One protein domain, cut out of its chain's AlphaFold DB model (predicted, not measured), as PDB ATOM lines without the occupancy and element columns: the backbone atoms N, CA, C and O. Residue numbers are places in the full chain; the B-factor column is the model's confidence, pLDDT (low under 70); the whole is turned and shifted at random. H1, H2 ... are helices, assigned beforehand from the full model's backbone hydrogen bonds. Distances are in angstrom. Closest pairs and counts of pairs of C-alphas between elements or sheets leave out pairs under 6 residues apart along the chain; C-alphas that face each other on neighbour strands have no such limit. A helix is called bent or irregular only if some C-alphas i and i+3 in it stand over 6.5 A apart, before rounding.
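This is residues 10 to 75 and 186 to 219 of the 223 residues of an uncharacterized protein of Fibrella sp. ES10-3-2-2 (UniProt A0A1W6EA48). Two long helices make an extended rod: H2, bent, runs along one end of H3 with its first arm, H2a, and then goes on past it with its second arm, H2b, whose residues 54 to 72 stick out alone together with the tail 73 to 75. The short helix H1 packs on H3, beside residues 198 to 213, and keeps away from both arms of H2. The printed part has 100 residues with three named helices, in the order H1, H2, H3, and no named strand; the class is all helix. It is extended, with a radius of gyration of the C-alphas of 22.9 A, and spans 89 by 20 by 18 A.

The longest helix by residues is H2, residues 32 to 72, assigned as one helix by its hydrogen bonds but bent, with C-alphas 45 and 48 7.0 A apart. Its arm H2a, residues 32 to 45, is 20.0 A long and begins with C-alpha 32 at (-104.408, 43.280, 38.557). Its arm H2b, residues 48 to 72, is 36.3 A long and ends with C-alpha 72 at (-89.004, 83.837, 73.342). H3, residues 186 to 219, is 49.5 A long, and its last C-alpha is at (-102.706, 16.296, 30.441). H1, residues 14 to 26, is 18.6 A long.

The lines of H2a and H2b stand at a steep tilt of 47 degrees. H2a and H3 touch, H3 with residues 191 to 199 alone; the closest C-alphas are those of Ile 35 and Ile 199, 6.3 A apart. The two run opposite ways at a shallow tilt of 17 degrees. H2b and H3 only just touch, with 3 pairs of C-alphas within 8 A, through residues 49 to 50 and 187 to 188 alone. Their closest C-alphas are those of Leu 49 and Leu 188, 6.3 A apart, and they run opposite ways at a shallow tilt of 31 degrees. H1 touches H3, the closest C-alphas being those of Gly 25 and Phe 206, 4.4 A apart; they run the same way at a tilt of 37 degrees, only just steep. H1 is apart from H2a and from H2b. In H1, H2a, H2b and H3 every O i to N i+4 pair is within hydrogen-bond range.

The two C-alphas farthest apart are those of Pro 75 and Arg 219, at 89.1 A. Without residues 54 to 75, which stand free, the body spans 56 by 18 by 15 A. The link from H1 to H2 is tight. Residues 76 to 185 are not printed, and C-alphas 75 and 186 are 41.9 A apart across this cut. The mean pLDDT of the printed part is 93.9; residues 74 to 75 are under 70.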
ATOM      1  N   TRP A  10    -117.086  40.115  49.902       91.19
ATOM      2  CA  TRP A  10    -116.051  39.248  49.317       91.19
ATOM      3  C   TRP A  10    -114.628  39.521  49.835       91.19
ATOM      4  O   TRP A  10    -113.743  38.695  49.650       91.19
ATOM      5  N   LEU A  11    -114.393  40.690  50.438       93.81
ATOM      6  CA  LEU A  11    -113.106  41.093  51.011       93.81
ATOM      7  C   LEU A  11    -113.106  41.015  52.546       93.81
ATOM      8  O   LEU A  11    -112.048  40.964  53.173       93.81
ATOM      9  N   ALA A  12    -114.290  41.044  53.158       91.00
ATOM     10  CA  ALA A  12    -114.464  40.911  54.597       91.00
ATOM     11  C   ALA A  12    -114.234  39.467  55.067       91.00
ATOM     12  O   ALA A  12    -113.694  39.274  56.158       91.00
ATOM     13  N   ASP A  13    -114.625  38.489  54.247       94.56
ATOM     14  CA  ASP A  13    -114.446  37.060  54.491       94.56
ATOM     15  C   ASP A  13    -113.259  36.515  53.685       94.56
ATOM     16  O   ASP A  13    -113.226  36.585  52.454       94.56
ATOM     17  N   GLU A  14    -112.281  35.957  54.395       94.62
ATOM     18  CA  GLU A  14    -111.087  35.373  53.794       94.62
ATOM     19  C   GLU A  14    -111.431  34.204  52.862       94.62
ATOM     20  O   GLU A  14    -110.825  34.075  51.802       94.62
ATOM     21  N   GLN A  15    -112.425  33.381  53.213       95.94
ATOM     22  CA  GLN A  15    -112.807  32.236  52.388       95.94
ATOM     23  C   GLN A  15    -113.383  32.689  51.046       95.94
ATOM     24  O   GLN A  15    -113.018  32.153  50.004       95.94
ATOM     25  N   GLN A  16    -114.213  33.732  51.053       96.06
ATOM     26  CA  GLN A  16    -114.764  34.294  49.820       96.06
ATOM     27  C   GLN A  16    -113.682  34.930  48.952       96.06
ATOM     28  O   GLN A  16    -113.741  34.822  47.729       96.06
ATOM     29  N   LEU A  17    -112.675  35.560  49.564       96.81
ATOM     30  CA  LEU A  17    -111.534  36.090  48.826       96.81
ATOM     31  C   LEU A  17    -110.744  34.970  48.133       96.81
ATOM     32  O   LEU A  17    -110.318  35.150  46.991       96.81
ATOM     33  N   ARG A  18    -110.562  33.824  48.805       96.88
ATOM     34  CA  ARG A  18    -109.919  32.633  48.225       96.88
ATOM     35  C   ARG A  18    -110.743  32.065  47.075       96.88
ATOM     36  O   ARG A  18    -110.195  31.833  46.002       96.88
ATOM     37  N   ASP A  19    -112.050  31.901  47.267       96.31
ATOM     38  CA  ASP A  19    -112.952  31.393  46.228       96.31
ATOM     39  C   ASP A  19    -112.915  32.299  44.986       96.31
ATOM     40  O   ASP A  19    -112.770  31.828  43.857       96.31
ATOM     41  N   GLU A  20    -112.946  33.616  45.191       94.69
ATOM     42  CA  GLU A  20    -112.824  34.606  44.123       94.69
ATOM     43  C   GLU A  20    -111.462  34.520  43.413       94.69
ATOM     44  O   GLU A  20    -111.397  34.569  42.184       94.69
ATOM     45  N   ALA A  21    -110.367  34.346  44.159       96.31
ATOM     46  CA  ALA A  21    -109.031  34.164  43.591       96.31
ATOM     47  C   ALA A  21    -108.952  32.924  42.692       96.31
ATOM     48  O   ALA A  21    -108.420  32.996  41.581       96.31
ATOM     49  N   VAL A  22    -109.544  31.810  43.131       96.81
ATOM     50  CA  VAL A  22    -109.628  30.573  42.345       96.81
ATOM     51  C   VAL A  22    -110.435  30.801  41.068       96.81
ATOM     52  O   VAL A  22    -109.973  30.443  39.981       96.81
ATOM     53  N   LEU A  23    -111.602  31.446  41.158       94.88
ATOM     54  CA  LEU A  23    -112.431  31.764  39.989       94.88
ATOM     55  C   LEU A  23    -111.674  32.621  38.963       94.88
ATOM     56  O   LEU A  23    -111.743  32.355  37.759       94.88
ATOM     57  N   PHE A  24    -110.911  33.614  39.423       95.00
ATOM     58  CA  PHE A  24    -110.061  34.436  38.560       95.00
ATOM     59  C   PHE A  24    -108.907  33.637  37.942       95.00
ATOM     60  O   PHE A  24    -108.657  33.745  36.740       95.00
ATOM     61  N   GLY A  25    -108.234  32.788  38.724       94.12
ATOM     62  CA  GLY A  25    -107.139  31.943  38.236       94.12
ATOM     63  C   GLY A  25    -107.589  30.969  37.143       94.12
ATOM     64  O   GLY A  25    -106.856  30.707  36.183       94.12
ATOM     65  N   LEU A  26    -108.832  30.489  37.236       93.44
ATOM     66  CA  LEU A  26    -109.444  29.624  36.233       93.44
ATOM     67  C   LEU A  26    -109.914  30.376  34.973       93.44
ATOM     68  O   LEU A  26    -109.918  29.771  33.897       93.44
ATOM     69  N   SER A  27    -110.247  31.671  35.054       89.44
ATOM     70  CA  SER A  27    -110.955  32.417  33.994       89.44
ATOM     71  C   SER A  27    -110.083  33.142  32.950       89.44
ATOM     72  O   SER A  27    -110.603  33.911  32.152       89.44
ATOM     73  N   GLU A  28    -108.762  32.912  32.910       84.25
ATOM     74  CA  GLU A  28    -107.789  33.675  32.079       84.25
ATOM     75  C   GLU A  28    -107.747  35.192  32.361       84.25
ATOM     76  O   GLU A  28    -106.903  35.892  31.794       84.25
ATOM     77  N   ALA A  29    -108.567  35.688  33.291       91.88
ATOM     78  CA  ALA A  29    -108.568  37.071  33.732       91.88
ATOM     79  C   ALA A  29    -107.232  37.454  34.388       91.88
ATOM     80  O   ALA A  29    -106.506  36.623  34.945       91.88
ATOM     81  N   ARG A  30    -106.900  38.745  34.314       91.94
ATOM     82  CA  ARG A  30    -105.727  39.300  34.995       91.94
ATOM     83  C   ARG A  30    -106.066  39.579  36.464       91.94
ATOM     84  O   ARG A  30    -107.151  40.097  36.731       91.94
ATOM     85  N   PRO A  31    -105.154  39.297  37.412       94.19
ATOM     86  CA  PRO A  31    -105.399  39.549  38.832       94.19
ATOM     87  C   PRO A  31    -105.336  41.048  39.180       94.19
ATOM     88  O   PRO A  31    -105.887  41.466  40.199       94.19
ATOM     89  N   ASP A  32    -104.707  41.861  38.323       95.12
ATOM     90  CA  ASP A  32    -104.408  43.280  38.557       95.12
ATOM     91  C   ASP A  32    -105.644  44.110  38.925       95.12
ATOM     92  O   ASP A  32    -105.598  44.923  39.849       95.12
ATOM     93  N   GLU A  33    -106.768  43.891  38.237       93.06
ATOM     94  CA  GLU A  33    -108.015  44.626  38.481       93.06
ATOM     95  C   GLU A  33    -108.567  44.344  39.881       93.06
ATOM     96  O   GLU A  33    -109.006  45.257  40.588       93.06
ATOM     97  N   LYS A  34    -108.497  43.082  40.321       93.81
ATOM     98  CA  LYS A  34    -108.977  42.686  41.645       93.81
ATOM     99  C   LYS A  34    -108.044  43.192  42.741       93.81
ATOM    100  O   LYS A  34    -108.520  43.732  43.737       93.81
ATOM    101  N   ILE A  35    -106.731  43.118  42.530       96.69
ATOM    102  CA  ILE A  35    -105.733  43.689  43.447       96.69
ATOM    103  C   ILE A  35    -105.937  45.205  43.584       96.69
ATOM    104  O   ILE A  35    -105.907  45.737  44.696       96.69
ATOM    105  N   ALA A  36    -106.203  45.909  42.480       96.50
ATOM    106  CA  ALA A  36    -106.517  47.336  42.507       96.50
ATOM    107  C   ALA A  36    -107.797  47.627  43.308       96.50
ATOM    108  O   ALA A  36    -107.811  48.563  44.108       96.50
ATOM    109  N   ALA A  37    -108.836  46.797  43.169       94.88
ATOM    110  CA  ALA A  37    -110.061  46.920  43.959       94.88
ATOM    111  C   ALA A  37    -109.814  46.723  45.466       94.88
ATOM    112  O   ALA A  37    -110.346  47.485  46.274       94.88
ATOM    113  N   ILE A  38    -108.966  45.757  45.852       95.25
ATOM    114  CA  ILE A  38    -108.554  45.558  47.253       95.25
ATOM    115  C   ILE A  38    -107.845  46.811  47.776       95.25
ATOM    116  O   ILE A  38    -108.205  47.337  48.830       95.25
ATOM    117  N   ARG A  39    -106.864  47.331  47.028       97.38
ATOM    118  CA  ARG A  39    -106.117  48.540  47.415       97.38
ATOM    119  C   ARG A  39    -107.033  49.748  47.580       97.38
ATOM    120  O   ARG A  39    -106.897  50.468  48.562       97.38
ATOM    121  N   LEU A  40    -107.975  49.941  46.659       96.12
ATOM    122  CA  LEU A  40    -108.935  51.042  46.708       96.12
ATOM    123  C   LEU A  40    -109.851  50.951  47.937       96.12
ATOM    124  O   LEU A  40    -110.074  51.957  48.607       96.12
ATOM    125  N   ALA A  41    -110.351  49.755  48.257       94.50
ATOM    126  CA  ALA A  41    -111.202  49.547  49.428       94.50
ATOM    127  C   ALA A  41    -110.460  49.872  50.733       94.50
ATOM    128  O   ALA A  41    -111.005  50.545  51.606       94.50
ATOM    129  N   PHE A  42    -109.199  49.447  50.850       95.38
ATOM    130  CA  PHE A  42    -108.380  49.779  52.014       95.38
ATOM    131  C   PHE A  42    -107.986  51.256  52.059       95.38
ATOM    132  O   PHE A  42    -108.016  51.822  53.142       95.38
ATOM    133  N   ALA A  43    -107.717  51.903  50.923       94.94
ATOM    134  CA  ALA A  43    -107.479  53.348  50.880       94.94
ATOM    135  C   ALA A  43    -108.694  54.145  51.389       94.94
ATOM    136  O   ALA A  43    -108.550  55.086  52.163       94.94
ATOM    137  N   ALA A  44    -109.914  53.737  51.014       93.69
ATOM    138  CA  ALA A  44    -111.136  54.346  51.541       93.69
ATOM    139  C   ALA A  44    -111.308  54.108  53.054       93.69
ATOM    140  O   ALA A  44    -111.797  54.985  53.767       93.69
ATOM    141  N   LEU A  45    -110.893  52.936  53.547       93.12
ATOM    142  CA  LEU A  45    -110.944  52.576  54.964       93.12
ATOM    143  C   LEU A  45    -109.902  53.332  55.804       93.12
ATOM    144  O   LEU A  45    -110.197  53.693  56.944       93.12
ATOM    145  N   THR A  46    -108.710  53.590  55.262       95.31
ATOM    146  CA  THR A  46    -107.615  54.277  55.967       95.31
ATOM    147  C   THR A  46    -107.678  55.796  55.876       95.31
ATOM    148  O   THR A  46    -107.182  56.463  56.781       95.31
ATOM    149  N   ALA A  47    -108.357  56.358  54.870       94.94
ATOM    150  CA  ALA A  47    -108.552  57.801  54.712       94.94
ATOM    151  C   ALA A  47    -108.981  58.558  55.995       94.94
ATOM    152  O   ALA A  47    -108.413  59.615  56.278       94.94
ATOM    153  N   PRO A  48    -109.950  58.085  56.813       94.44
ATOM    154  CA  PRO A  48    -110.283  58.766  58.066       94.44
ATOM    155  C   PRO A  48    -109.156  58.722  59.109       94.44
ATOM    156  O   PRO A  48    -109.029  59.675  59.873       94.44
ATOM    157  N   LEU A  49    -108.349  57.657  59.148       94.81
ATOM    158  CA  LEU A  49    -107.210  57.536  60.066       94.81
ATOM    159  C   LEU A  49    -106.080  58.481  59.650       94.81
ATOM    160  O   LEU A  49    -105.548  59.202  60.484       94.81
ATOM    161  N   GLU A  50    -105.770  58.543  58.355       95.62
ATOM    162  CA  GLU A  50    -104.794  59.488  57.795       95.62
ATOM    163  C   GLU A  50    -105.189  60.938  58.106       95.62
ATOM    164  O   GLU A  50    -104.367  61.727  58.568       95.62
ATOM    165  N   LYS A  51    -106.480  61.262  57.966       96.31
ATOM    166  CA  LYS A  51    -107.007  62.576  58.343       96.31
ATOM    167  C   LYS A  51    -106.864  62.868  59.840       96.31
ATOM    168  O   LYS A  51    -106.571  64.000  60.208       96.31
ATOM    169  N   GLN A  52    -107.094  61.882  60.707       95.38
ATOM    170  CA  GLN A  52    -106.888  62.048  62.151       95.38
ATOM    171  C   GLN A  52    -105.413  62.297  62.479       95.38
ATOM    172  O   GLN A  52    -105.113  63.181  63.275       95.38
ATOM    173  N   ILE A  53    -104.497  61.570  61.835       96.38
ATOM    174  CA  ILE A  53    -103.052  61.774  61.994       96.38
ATOM    175  C   ILE A  53    -102.678  63.208  61.620       96.38
ATOM    176  O   ILE A  53    -102.001  63.871  62.400       96.38
ATOM    177  N   GLU A  54    -103.148  63.711  60.478       97.12
ATOM    178  CA  GLU A  54    -102.889  65.089  60.039       97.12
ATOM    179  C   GLU A  54    -103.431  66.124  61.040       97.12
ATOM    180  O   GLU A  54    -102.721  67.053  61.416       97.12
ATOM    181  N   GLN A  55    -104.653  65.923  61.549       97.12
ATOM    182  CA  GLN A  55    -105.257  66.800  62.560       97.12
ATOM    183  C   GLN A  55    -104.442  66.856  63.859       97.12
ATOM    184  O   GLN A  55    -104.247  67.933  64.422       97.12
ATOM    185  N   HIS A  56    -103.962  65.708  64.340       96.56
ATOM    186  CA  HIS A  56    -103.134  65.658  65.542       96.56
ATOM    187  C   HIS A  56    -101.741  66.263  65.306       96.56
ATOM    188  O   HIS A  56    -101.230  66.964  66.178       96.56
ATOM    189  N   HIS A  57    -101.150  66.086  64.120       97.50
ATOM    190  CA  HIS A  57     -99.899  66.760  63.751       97.50
ATOM    191  C   HIS A  57    -100.056  68.287  63.739       97.50
ATOM    192  O   HIS A  57     -99.243  68.984  64.342       97.50
ATOM    193  N   GLU A  58    -101.139  68.813  63.161       97.44
ATOM    194  CA  GLU A  58    -101.433  70.252  63.189       97.44
ATOM    195  C   GLU A  58    -101.581  70.773  64.632       97.44
ATOM    196  O   GLU A  58    -101.082  71.849  64.979       97.44
ATOM    197  N   ALA A  59    -102.224  69.995  65.512       95.94
ATOM    198  CA  ALA A  59    -102.342  70.334  66.928       95.94
ATOM    199  C   ALA A  59    -100.974  70.370  67.635       95.94
ATOM    200  O   ALA A  59    -100.696  71.303  68.397       95.94
ATOM    201  N   ILE A  60    -100.100  69.399  67.354       96.88
ATOM    202  CA  ILE A  60     -98.729  69.343  67.880       96.88
ATOM    203  C   ILE A  60     -97.909  70.547  67.404       96.88
ATOM    204  O   ILE A  60     -97.211  71.171  68.213       96.88
ATOM    205  N   ASP A  61     -98.003  70.902  66.126       96.81
ATOM    206  CA  ASP A  61     -97.293  72.045  65.549       96.81
ATOM    207  C   ASP A  61     -97.759  73.352  66.190       96.81
ATOM    208  O   ASP A  61     -96.945  74.156  66.653       96.81
ATOM    209  N   ARG A  62     -99.077  73.527  66.342       96.75
ATOM    210  CA  ARG A  62     -99.653  74.676  67.047       96.75
ATOM    211  C   ARG A  62     -99.140  74.786  68.483       96.75
ATOM    212  O   ARG A  62     -98.783  75.881  68.919       96.75
ATOM    213  N   LEU A  63     -99.103  73.682  69.230       93.56
ATOM    214  CA  LEU A  63     -98.588  73.667  70.604       93.56
ATOM    215  C   LEU A  63     -97.090  73.978  70.653       93.56
ATOM    216  O   LEU A  63     -96.634  74.674  71.558       93.56
ATOM    217  N   THR A  64     -96.330  73.514  69.663       94.88
ATOM    218  CA  THR A  64     -94.897  73.805  69.541       94.88
ATOM    219  C   THR A  64     -94.658  75.297  69.314       94.88
ATOM    220  O   THR A  64     -93.860  75.891  70.035       94.88
ATOM    221  N   LEU A  65     -95.428  75.932  68.428       94.50
ATOM    222  CA  LEU A  65     -95.366  77.382  68.214       94.50
ATOM    223  C   LEU A  65     -95.715  78.180  69.481       94.50
ATOM    224  O   LEU A  65     -95.070  79.183  69.776       94.50
ATOM    225  N   LEU A  66     -96.712  77.742  70.260       91.94
ATOM    226  CA  LEU A  66     -97.069  78.395  71.529       91.94
ATOM    227  C   LEU A  66     -95.955  78.286  72.578       91.94
ATOM    228  O   LEU A  66     -95.680  79.246  73.306       91.94
ATOM    229  N   LEU A  67     -95.300  77.125  72.641       91.38
ATOM    230  CA  LEU A  67     -94.155  76.897  73.515       91.38
ATOM    231  C   LEU A  67     -92.970  77.784  73.120       91.38
ATOM    232  O   LEU A  67     -92.391  78.424  73.993       91.38
ATOM    233  N   GLU A  68     -92.654  77.876  71.828       91.31
ATOM    234  CA  GLU A  68     -91.585  78.737  71.303       91.31
ATOM    235  C   GLU A  68     -91.865  80.226  71.518       91.31
ATOM    236  O   GLU A  68     -90.985  80.973  71.949       91.31
ATOM    237  N   ALA A  69     -93.100  80.673  71.282       88.50
ATOM    238  CA  ALA A  69     -93.489  82.055  71.543       88.50
ATOM    239  C   ALA A  69     -93.300  82.411  73.025       88.50
ATOM    240  O   ALA A  69     -92.807  83.486  73.360       88.50
ATOM    241  N   THR A  70     -93.635  81.487  73.922       83.88
ATOM    242  CA  THR A  70     -93.550  81.726  75.366       83.88
ATOM    243  C   THR A  70     -92.117  81.690  75.882       83.88
ATOM    244  O   THR A  70     -91.778  82.475  76.765       83.88
ATOM    245  N   THR A  71     -91.249  80.844  75.319       80.06
ATOM    246  CA  THR A  71     -89.816  80.863  75.649       80.06
ATOM    247  C   THR A  71     -89.130  82.117  75.107       80.06
ATOM    248  O   THR A  71     -88.286  82.684  75.799       80.06
ATOM    249  N   ALA A  72     -89.521  82.599  73.924       80.75
ATOM    250  CA  ALA A  72     -89.004  83.837  73.342       80.75
ATOM    251  C   ALA A  72     -89.444  85.096  74.110       80.75
ATOM    252  O   ALA A  72     -88.727  86.093  74.131       80.75
ATOM    253  N   GLN A  73     -90.609  85.051  74.763       70.50
ATOM    254  CA  GLN A  73     -91.157  86.166  75.538       70.50
ATOM    255  C   GLN A  73     -90.619  86.247  76.974       70.50
ATOM    256  O   GLN A  73     -91.058  87.109  77.741       70.50
ATOM    257  N   ALA A  74     -89.679  85.374  77.350       63.47
ATOM    258  CA  ALA A  74     -88.985  85.468  78.624       63.47
ATOM    259  C   ALA A  74     -88.240  86.817  78.695       63.47
ATOM    260  O   ALA A  74     -87.358  87.072  77.871       63.47
ATOM    261  N   PRO A  75     -88.588  87.716  79.637       60.31
ATOM    262  CA  PRO A  75     -87.886  88.983  79.765       60.31
ATOM    263  C   PRO A  75     -86.414  88.731  80.127       60.31
ATOM    264  O   PRO A  75     -86.097  87.708  80.749       60.31
ATOM    265  N   ALA A 186    -100.520  53.304  64.618       97.19
ATOM    266  CA  ALA A 186    -100.515  51.865  64.853       97.19
ATOM    267  C   ALA A 186    -101.740  51.188  64.218       97.19
ATOM    268  O   ALA A 186    -101.611  50.111  63.631       97.19
ATOM    269  N   GLU A 187    -102.916  51.816  64.292       96.44
ATOM    270  CA  GLU A 187    -104.126  51.295  63.657       96.44
ATOM    271  C   GLU A 187    -104.060  51.382  62.126       96.44
ATOM    272  O   GLU A 187    -104.351  50.398  61.446       96.44
ATOM    273  N   LEU A 188    -103.577  52.496  61.569       96.50
ATOM    274  CA  LEU A 188    -103.313  52.639  60.135       96.50
ATOM    275  C   LEU A 188    -102.377  51.527  59.630       96.50
ATOM    276  O   LEU A 188    -102.653  50.869  58.624       96.50
ATOM    277  N   ASN A 189    -101.297  51.265  60.367       97.19
ATOM    278  CA  ASN A 189    -100.336  50.212  60.051       97.19
ATOM    279  C   ASN A 189    -100.955  48.814  60.118       97.19
ATOM    280  O   ASN A 189    -100.663  47.982  59.258       97.19
ATOM    281  N   ARG A 190    -101.850  48.545  61.076       96.88
ATOM    282  CA  ARG A 190    -102.600  47.277  61.127       96.88
ATOM    283  C   ARG A 190    -103.488  47.095  59.901       96.88
ATOM    284  O   ARG A 190    -103.493  46.006  59.326       96.88
ATOM    285  N   GLN A 191    -104.202  48.136  59.474       95.94
ATOM    286  CA  GLN A 191    -105.058  48.062  58.285       95.94
ATOM    287  C   GLN A 191    -104.233  47.860  57.006       95.94
ATOM    288  O   GLN A 191    -104.586  47.024  56.173       95.94
ATOM    289  N   ASN A 192    -103.090  48.537  56.884       96.62
ATOM    290  CA  ASN A 192    -102.157  48.337  55.773       96.62
ATOM    291  C   ASN A 192    -101.550  46.924  55.763       96.62
ATOM    292  O   ASN A 192    -101.500  46.286  54.713       96.62
ATOM    293  N   ALA A 193    -101.161  46.391  56.924       97.75
ATOM    294  CA  ALA A 193    -100.674  45.017  57.030       97.75
ATOM    295  C   ALA A 193    -101.762  43.996  56.656       97.75
ATOM    296  O   ALA A 193    -101.487  43.024  55.951       97.75
ATOM    297  N   ARG A 194    -103.013  44.236  57.074       96.56
ATOM    298  CA  ARG A 194    -104.164  43.409  56.693       96.56
ATOM    299  C   ARG A 194    -104.397  43.436  55.183       96.56
ATOM    300  O   ARG A 194    -104.585  42.376  54.593       96.56
ATOM    301  N   ARG A 195    -104.353  44.613  54.554       96.94
ATOM    302  CA  ARG A 195    -104.435  44.759  53.092       96.94
ATOM    303  C   ARG A 195    -103.387  43.894  52.398       96.94
ATOM    304  O   ARG A 195    -103.724  43.135  51.494       96.94
ATOM    305  N   ASP A 196    -102.132  44.008  52.820       98.12
ATOM    306  CA  ASP A 196    -101.014  43.318  52.175       98.12
ATOM    307  C   ASP A 196    -101.101  41.798  52.354       98.12
ATOM    308  O   ASP A 196    -100.791  41.049  51.428       98.12
ATOM    309  N   LEU A 197    -101.585  41.337  53.511       97.69
ATOM    310  CA  LEU A 197    -101.888  39.926  53.747       97.69
ATOM    311  C   LEU A 197    -102.957  39.422  52.772       97.69
ATOM    312  O   LEU A 197    -102.746  38.400  52.123       97.69
ATOM    313  N   LEU A 198    -104.075  40.141  52.637       97.12
ATOM    314  CA  LEU A 198    -105.176  39.738  51.756       97.12
ATOM    315  C   LEU A 198    -104.766  39.738  50.278       97.12
ATOM    316  O   LEU A 198    -105.156  38.837  49.543       97.12
ATOM    317  N   ILE A 199    -103.942  40.697  49.849       97.94
ATOM    318  CA  ILE A 199    -103.384  40.710  48.488       97.94
ATOM    319  C   ILE A 199    -102.518  39.471  48.253       97.94
ATOM    320  O   ILE A 199    -102.742  38.760  47.280       97.94
ATOM    321  N   ARG A 200    -101.580  39.171  49.160       98.25
ATOM    322  CA  ARG A 200    -100.709  37.989  49.028       98.25
ATOM    323  C   ARG A 200    -101.500  36.691  49.014       98.25
ATOM    324  O   ARG A 200    -101.173  35.779  48.262       98.25
ATOM    325  N   LEU A 201    -102.529  36.608  49.854       97.88
ATOM    326  CA  LEU A 201    -103.417  35.460  49.876       97.88
ATOM    327  C   LEU A 201    -104.106  35.286  48.518       97.88
ATOM    328  O   LEU A 201    -104.025  34.210  47.930       97.88
ATOM    329  N   PHE A 202    -104.727  36.352  48.011       97.88
ATOM    330  CA  PHE A 202    -105.386  36.353  46.710       97.88
ATOM    331  C   PHE A 202    -104.427  35.930  45.588       97.88
ATOM    332  O   PHE A 202    -104.755  35.045  44.806       97.88
ATOM    333  N   GLU A 203    -103.226  36.510  45.537       97.75
ATOM    334  CA  GLU A 203    -102.196  36.165  44.548       97.75
ATOM    335  C   GLU A 203    -101.810  34.680  44.625       97.75
ATOM    336  O   GLU A 203    -101.789  33.995  43.604       97.75
ATOM    337  N   SER A 204    -101.581  34.155  45.835       97.81
ATOM    338  CA  SER A 204    -101.175  32.758  46.023       97.81
ATOM    339  C   SER A 204    -102.228  31.750  45.550       97.81
ATOM    340  O   SER A 204    -101.886  30.758  44.906       97.81
ATOM    341  N   GLU A 205    -103.510  32.016  45.816       97.75
ATOM    342  CA  GLU A 205    -104.619  31.153  45.394       97.75
ATOM    343  C   GLU A 205    -104.894  31.280  43.891       97.75
ATOM    344  O   GLU A 205    -105.148  30.283  43.209       97.75
ATOM    345  N   PHE A 206    -104.787  32.497  43.353       97.62
ATOM    346  CA  PHE A 206    -104.883  32.760  41.920       97.62
ATOM    347  C   PHE A 206    -103.827  31.968  41.137       97.62
ATOM    348  O   PHE A 206    -104.162  31.259  40.180       97.62
ATOM    349  N   ASP A 207    -102.563  32.045  41.558       97.00
ATOM    350  CA  ASP A 207    -101.454  31.349  40.903       97.00
ATOM    351  C   ASP A 207    -101.586  29.829  41.038       97.00
ATOM    352  O   ASP A 207    -101.363  29.097  40.067       97.00
ATOM    353  N   LEU A 208    -102.022  29.343  42.207       97.50
ATOM    354  CA  LEU A 208    -102.308  27.927  42.424       97.50
ATOM    355  C   LEU A 208    -103.377  27.429  41.444       97.50
ATOM    356  O   LEU A 208    -103.126  26.481  40.695       97.50
ATOM    357  N   ALA A 209    -104.535  28.087  41.390       97.00
ATOM    358  CA  ALA A 209    -105.626  27.718  40.491       97.00
ATOM    359  C   ALA A 209    -105.200  27.765  39.017       97.00
ATOM    360  O   ALA A 209    -105.492  26.848  38.238       97.00
ATOM    361  N   ARG A 210    -104.438  28.796  38.634       95.81
ATOM    362  CA  ARG A 210    -103.890  28.937  37.284       95.81
ATOM    363  C   ARG A 210    -102.940  27.789  36.939       95.81
ATOM    364  O   ARG A 210    -103.038  27.231  35.843       95.81
ATOM    365  N   SER A 211    -102.050  27.419  37.861       96.06
ATOM    366  CA  SER A 211    -101.092  26.323  37.678       96.06
ATOM    367  C   SER A 211    -101.793  24.971  37.506       96.06
ATOM    368  O   SER A 211    -101.473  24.233  36.573       96.06
ATOM    369  N   LEU A 212    -102.812  24.683  38.326       95.50
ATOM    370  CA  LEU A 212    -103.603  23.455  38.242       95.50
ATOM    371  C   LEU A 212    -104.337  23.358  36.908       95.50
ATOM    372  O   LEU A 212    -104.332  22.312  36.263       95.50
ATOM    373  N   ARG A 213    -104.919  24.465  36.443       94.31
ATOM    374  CA  ARG A 213    -105.555  24.513  35.126       94.31
ATOM    375  C   ARG A 213    -104.562  24.240  33.997       94.31
ATOM    376  O   ARG A 213    -104.910  23.511  33.074       94.31
ATOM    377  N   HIS A 214    -103.355  24.809  34.050       93.31
ATOM    378  CA  HIS A 214    -102.317  24.532  33.051       93.31
ATOM    379  C   HIS A 214    -101.941  23.046  33.034       93.31
ATOM    380  O   HIS A 214    -101.990  22.431  31.975       93.31
ATOM    381  N   GLN A 215    -101.710  22.444  34.204       94.00
ATOM    382  CA  GLN A 215    -101.415  21.011  34.321       94.00
ATOM    383  C   GLN A 215    -102.537  20.122  33.769       94.00
ATOM    384  O   GLN A 215    -102.269  19.123  33.104       94.00
ATOM    385  N   LEU A 216    -103.798  20.467  34.047       92.81
ATOM    386  CA  LEU A 216    -104.945  19.734  33.514       92.81
ATOM    387  C   LEU A 216    -105.042  19.909  31.997       92.81
ATOM    388  O   LEU A 216    -105.234  18.926  31.290       92.81
ATOM    389  N   ARG A 217    -104.861  21.128  31.480       91.69
ATOM    390  CA  ARG A 217    -104.886  21.387  30.036       91.69
ATOM    391  C   ARG A 217    -103.826  20.564  29.305       91.69
ATOM    392  O   ARG A 217    -104.172  19.903  28.334       91.69
ATOM    393  N   ASP A 218    -102.599  20.530  29.812       91.81
ATOM    394  CA  ASP A 218    -101.512  19.759  29.199       91.81
ATOM    395  C   ASP A 218    -101.817  18.250  29.215       91.81
ATOM    396  O   ASP A 218    -101.621  17.558  28.224       91.81
ATOM    397  N   ARG A 219    -102.397  17.730  30.307       91.38
ATOM    398  CA  ARG A 219    -102.706  16.296  30.441       91.38
ATOM    399  C   ARG A 219    -103.868  15.817  29.552       91.38
ATOM    400  O   ARG A 219    -103.902  14.639  29.212       91.38
TER     401      ARG A 219